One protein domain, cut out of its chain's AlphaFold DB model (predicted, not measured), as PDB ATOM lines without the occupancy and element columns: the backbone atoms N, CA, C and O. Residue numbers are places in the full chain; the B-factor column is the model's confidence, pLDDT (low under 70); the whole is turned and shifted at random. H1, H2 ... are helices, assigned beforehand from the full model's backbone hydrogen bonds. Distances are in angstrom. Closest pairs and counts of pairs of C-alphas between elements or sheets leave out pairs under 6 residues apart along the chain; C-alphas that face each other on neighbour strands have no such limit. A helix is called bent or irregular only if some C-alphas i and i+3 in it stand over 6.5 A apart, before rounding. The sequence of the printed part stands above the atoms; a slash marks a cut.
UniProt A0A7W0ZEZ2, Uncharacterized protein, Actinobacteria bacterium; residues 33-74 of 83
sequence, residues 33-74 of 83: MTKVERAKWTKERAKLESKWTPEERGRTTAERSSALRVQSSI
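AT A GLANCE: This is residues 33 to 74 of the 83 residues of an uncharacterized protein of Actinobacteria bacterium (UniProt A0A7W0ZEZ2). Two long helices, H1 and then H2, make an open V, joined at its point by residues 51 to 53, with the space between the arms empty. The arms come near each other only by the point, and most of each stands free, for instance residues 58 to 74 of H2. The printed part has 42 residues with two named helices and no named strand; the class is all helix. It is only just extended, close to loose, with a radius of gyration of the C-alphas of 13.9 A, and flat, spanning 36 by 28 by 7 A.

IN THESE COORDINATES: Start at Met 33 and go on to C-alpha 35 at (30.632, 74.654, 42.768), where H1, residues 35 to 50, begins. It runs 22.6 A to C-alpha 50 at (35.931, 93.610, 53.952). Past residues 51 to 53, find Pro 54, the first residue of H2, residues 54 to 74. From there this longer helix runs 31.3 A to C-alpha 74 at (4.457, 91.869, 42.659). Neither helix is bent.

HOW THE PARTS SIT: Look at Glu 49 and Arg 57: their C-alphas, the closest of the two helices, are 7.8 A apart. H1 and H2 are close but not clearly touching, with 1 pair of C-alphas within 8 A. Their lines stand at a steep tilt of 54 degrees, and they run opposite ways. Their centres are 21.2 A apart. Along the backbone, every O i to N i+4 pair of H1 is within hydrogen-bond range; in H2 it is 16 of 17.

THE WHOLE: The two C-alphas farthest apart are those of Val 36 and Ser 73, at 35.7 A. The printed part has no cut, and the link from H1 to H2 is tight, with 3 residues. In the B-factor column, the mean pLDDT of the printed part is 75.2; residues 58 to 74 are under 70, where the model's confidence is low.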
ATOM      1  N   MET A  33      28.265  78.981  36.830       93.00
ATOM      2  CA  MET A  33      29.478  78.732  37.608       93.00
ATOM      3  C   MET A  33      29.428  77.349  38.267       93.00
ATOM      4  O   MET A  33      28.428  76.967  38.885       93.00
ATOM      5  N   THR A  34      30.545  76.625  38.228       95.19
ATOM      6  CA  THR A  34      30.713  75.369  38.972       95.19
ATOM      7  C   THR A  34      30.724  75.613  40.487       95.19
ATOM      8  O   THR A  34      30.884  76.739  40.966       95.19
ATOM      9  N   LYS A  35      30.568  74.552  41.293       94.19
ATOM     10  CA  LYS A  35      30.632  74.654  42.768       94.19
ATOM     11  C   LYS A  35      31.973  75.228  43.251       94.19
ATOM     12  O   LYS A  35      31.986  76.071  44.143       94.19
ATOM     13  N   VAL A  36      33.076  74.804  42.634       94.19
ATOM     14  CA  VAL A  36      34.432  75.262  42.978       94.19
ATOM     15  C   VAL A  36      34.608  76.741  42.640       94.19
ATOM     16  O   VAL A  36      35.080  77.516  43.472       94.19
ATOM     17  N   GLU A  37      34.158  77.164  41.458       92.56
ATOM     18  CA  GLU A  37      34.201  78.571  41.052       92.56
ATOM     19  C   GLU A  37      33.342  79.443  41.965       92.56
ATOM     20  O   GLU A  37      33.800  80.492  42.410       92.56
ATOM     21  N   ARG A  38      32.132  78.987  42.323       92.56
ATOM     22  CA  ARG A  38      31.276  79.689  43.292       92.56
ATOM     23  C   ARG A  38      31.964  79.856  44.643       92.56
ATOM     24  O   ARG A  38      31.904  80.941  45.221       92.56
ATOM     25  N   ALA A  39      32.642  78.823  45.141       92.44
ATOM     26  CA  ALA A  39      33.379  78.902  46.400       92.44
ATOM     27  C   ALA A  39      34.540  79.909  46.319       92.44
ATOM     28  O   ALA A  39      34.716  80.719  47.231       92.44
ATOM     29  N   LYS A  40      35.292  79.915  45.209       93.50
ATOM     30  CA  LYS A  40      36.351  80.905  44.958       93.50
ATOM     31  C   LYS A  40      35.785  82.326  44.933       93.50
ATOM     32  O   LYS A  40      36.293  83.195  45.633       93.50
ATOM     33  N   TRP A  41      34.696  82.546  44.204       91.00
ATOM     34  CA  TRP A  41      34.048  83.858  44.112       91.00
ATOM     35  C   TRP A  41      33.440  84.339  45.417       91.00
ATOM     36  O   TRP A  41      33.489  85.528  45.707       91.00
ATOM     37  N   THR A  42      32.936  83.431  46.245       90.69
ATOM     38  CA  THR A  42      32.450  83.783  47.584       90.69
ATOM     39  C   THR A  42      33.587  84.326  48.450       90.69
ATOM     40  O   THR A  42      33.419  85.350  49.109       90.69
ATOM     41  N   LYS A  43      34.770  83.695  48.400       90.06
ATOM     42  CA  LYS A  43      35.957  84.166  49.130       90.06
ATOM     43  C   LYS A  43      36.454  85.515  48.611       90.06
ATOM     44  O   LYS A  43      36.737  86.400  49.410       90.06
ATOM     45  N   GLU A  44      36.539  85.685  47.293       91.69
ATOM     46  CA  GLU A  44      36.969  86.957  46.698       91.69
ATOM     47  C   GLU A  44      35.972  88.088  46.982       91.69
ATOM     48  O   GLU A  44      36.385  89.179  47.369       91.69
ATOM     49  N   ARG A  45      34.661  87.817  46.920       88.62
ATOM     50  CA  ARG A  45      33.637  88.777  47.357       88.62
ATOM     51  C   ARG A  45      33.816  89.183  48.813       88.62
ATOM     52  O   ARG A  45      33.817  90.375  49.084       88.62
ATOM     53  N   ALA A  46      34.020  88.234  49.727       86.88
ATOM     54  CA  ALA A  46      34.219  88.549  51.142       86.88
ATOM     55  C   ALA A  46      35.453  89.441  51.370       86.88
ATOM     56  O   ALA A  46      35.405  90.379  52.163       86.88
ATOM     57  N   LYS A  47      36.546  89.203  50.631       89.69
ATOM     58  CA  LYS A  47      37.730  90.076  50.670       89.69
ATOM     59  C   LYS A  47      37.421  91.483  50.167       89.69
ATOM     60  O   LYS A  47      37.886  92.446  50.768       89.69
ATOM     61  N   LEU A  48      36.657  91.619  49.085       86.69
ATOM     62  CA  LEU A  48      36.271  92.932  48.562       86.69
ATOM     63  C   LEU A  48      35.348  93.671  49.536       86.69
ATOM     64  O   LEU A  48      35.614  94.821  49.862       86.69
ATOM     65  N   GLU A  49      34.334  92.989  50.066       82.31
ATOM     66  CA  GLU A  49      33.393  93.551  51.041       82.31
ATOM     67  C   GLU A  49      34.084  93.945  52.356       82.31
ATOM     68  O   GLU A  49      33.703  94.934  52.976       82.31
ATOM     69  N   SER A  50      35.143  93.235  52.768       84.00
ATOM     70  CA  SER A  50      35.931  93.610  53.952       84.00
ATOM     71  C   SER A  50      36.674  94.941  53.805       84.00
ATOM     72  O   SER A  50      36.965  95.590  54.806       84.00
ATOM     73  N   LYS A  51      36.955  95.365  52.566       87.56
ATOM     74  CA  LYS A  51      37.609  96.647  52.268       87.56
ATOM     75  C   LYS A  51      36.624  97.812  52.195       87.56
ATOM     76  O   LYS A  51      37.065  98.952  52.120       87.56
ATOM     77  N   TRP A  52      35.319  97.541  52.194       86.25
ATOM     78  CA  TRP A  52      34.306  98.582  52.071       86.25
ATOM     79  C   TRP A  52      34.157  99.383  53.358       86.25
ATOM     80  O   TRP A  52      34.073  98.831  54.471       86.25
ATOM     81  N   THR A  53      34.041 100.697  53.191       81.50
ATOM     82  CA  THR A  53      33.740 101.606  54.295       81.50
ATOM     83  C   THR A  53      32.328 101.343  54.841       81.50
ATOM     84  O   THR A  53      31.491 100.721  54.169       81.50
ATOM     85  N   PRO A  54      32.026 101.766  56.081       73.44
ATOM     86  CA  PRO A  54      30.671 101.682  56.627       73.44
ATOM     87  C   PRO A  54      29.605 102.319  55.714       73.44
ATOM     88  O   PRO A  54      28.521 101.757  55.549       73.44
ATOM     89  N   GLU A  55      29.923 103.433  55.051       73.12
ATOM     90  CA  GLU A  55      29.031 104.156  54.136       73.12
ATOM     91  C   GLU A  55      28.740 103.371  52.844       73.12
ATOM     92  O   GLU A  55      27.624 103.393  52.316       73.12
ATOM     93  N   GLU A  56      29.728 102.642  52.325       74.25
ATOM     94  CA  GLU A  56      29.580 101.772  51.149       74.25
ATOM     95  C   GLU A  56      28.750 100.521  51.472       74.25
ATOM     96  O   GLU A  56      27.891 100.106  50.687       74.25
ATOM     97  N   ARG A  57      28.917  99.969  52.680       70.69
ATOM     98  CA  ARG A  57      28.071  98.881  53.193       70.69
ATOM     99  C   ARG A  57      26.616  99.322  53.400       70.69
ATOM    100  O   ARG A  57      25.694  98.560  53.101       70.69
ATOM    101  N   GLY A  58      26.381 100.559  53.840       64.56
ATOM    102  CA  GLY A  58      25.034 101.117  54.011       64.56
ATOM    103  C   GLY A  58      24.237 101.212  52.701       64.56
ATOM    104  O   GLY A  58      23.070 100.813  52.660       64.56
ATOM    105  N   ARG A  59      24.878 101.651  51.606       62.25
ATOM    106  CA  ARG A  59      24.234 101.773  50.280       62.25
ATOM    107  C   ARG A  59      23.717 100.435  49.744       62.25
ATOM    108  O   ARG A  59      22.568 100.349  49.318       62.25
ATOM    109  N   THR A  60      24.506  99.370  49.866       59.44
ATOM    110  CA  THR A  60      24.102  98.031  49.392       59.44
ATOM    111  C   THR A  60      22.980  97.397  50.222       59.44
ATOM    112  O   THR A  60      22.168  96.625  49.704       59.44
ATOM    113  N   THR A  61      22.880  97.751  51.505       58.53
ATOM    114  CA  THR A  61      21.818  97.264  52.399       58.53
ATOM    115  C   THR A  61      20.478  97.956  52.110       58.53
ATOM    116  O   THR A  61      19.426  97.307  52.085       58.53
ATOM    117  N   ALA A  62      20.509  99.261  51.816       56.75
ATOM    118  CA  ALA A  62      19.332 100.043  51.430       56.75
ATOM    119  C   ALA A  62      18.772  99.632  50.053       56.75
ATOM    120  O   ALA A  62      17.552  99.508  49.887       56.75
ATOM    121  N   GLU A  63      19.647  99.344  49.084       57.75
ATOM    122  CA  GLU A  63      19.253  98.829  47.765       57.75
ATOM    123  C   GLU A  63      18.621  97.434  47.858       57.75
ATOM    124  O   GLU A  63      17.559  97.200  47.278       57.75
ATOM    125  N   ARG A  64      19.197  96.523  48.659       55.72
ATOM    126  CA  ARG A  64      18.609  95.195  48.924       55.72
ATOM    127  C   ARG A  64      17.229  95.280  49.575       55.72
ATOM    128  O   ARG A  64      16.323  94.546  49.185       55.72
ATOM    129  N   SER A  65      17.058  96.189  50.532       56.91
ATOM    130  CA  SER A  65      15.778  96.397  51.223       56.91
ATOM    131  C   SER A  65      14.702  96.957  50.284       56.91
ATOM    132  O   SER A  65      13.542  96.544  50.340       56.91
ATOM    133  N   SER A  66      15.086  97.850  49.367       56.78
ATOM    134  CA  SER A  66      14.178  98.383  48.344       56.78
ATOM    135  C   SER A  66      13.798  97.327  47.302       56.78
ATOM    136  O   SER A  66      12.633  97.242  46.917       56.78
ATOM    137  N   ALA A  67      14.738  96.465  46.899       56.03
ATOM    138  CA  ALA A  67      14.470  95.359  45.980       56.03
ATOM    139  C   ALA A  67      13.489  94.322  46.566       56.03
ATOM    140  O   ALA A  67      12.583  93.873  45.862       56.03
ATOM    141  N   LEU A  68      13.601  93.992  47.861       57.47
ATOM    142  CA  LEU A  68      12.647  93.104  48.546       57.47
ATOM    143  C   LEU A  68      11.228  93.692  48.589       57.47
ATOM    144  O   LEU A  68      10.246  92.969  48.417       57.47
ATOM    145  N   ARG A  69      11.113  95.011  48.792       56.66
ATOM    146  CA  ARG A  69       9.819  95.708  48.809       56.66
ATOM    147  C   ARG A  69       9.107  95.614  47.455       56.66
ATOM    148  O   ARG A  69       7.906  95.361  47.428       56.66
ATOM    149  N   VAL A  70       9.841  95.763  46.350       58.09
ATOM    150  CA  VAL A  70       9.287  95.636  44.990       58.09
ATOM    151  C   VAL A  70       8.826  94.200  44.708       58.09
ATOM    152  O   VAL A  70       7.730  93.999  44.186       58.09
ATOM    153  N   GLN A  71       9.597  93.189  45.120       56.84
ATOM    154  CA  GLN A  71       9.198  91.785  44.950       56.84
ATOM    155  C   GLN A  71       7.929  91.435  45.747       56.84
ATOM    156  O   GLN A  71       7.025  90.802  45.207       56.84
ATOM    157  N   SER A  72       7.798  91.924  46.986       56.22
ATOM    158  CA  SER A  72       6.594  91.707  47.801       56.22
ATOM    159  C   SER A  72       5.328  92.338  47.207       56.22
ATOM    160  O   SER A  72       4.239  91.804  47.429       56.22
ATOM    161  N   SER A  73       5.433  93.462  46.488       55.00
ATOM    162  CA  SER A  73       4.274  94.068  45.815       55.00
ATOM    163  C   SER A  73       3.822  93.284  44.584       55.00
ATOM    164  O   SER A  73       2.624  93.195  44.338       55.00
ATOM    165  N   ILE A  74       4.757  92.658  43.863       55.59
ATOM    166  CA  ILE A  74       4.457  91.869  42.659       55.59
ATOM    167  C   ILE A  74       3.718  90.576  43.034       55.59
ATOM    168  O   ILE A  74       2.749  90.201  42.382       55.59
TER     169      ILE A  74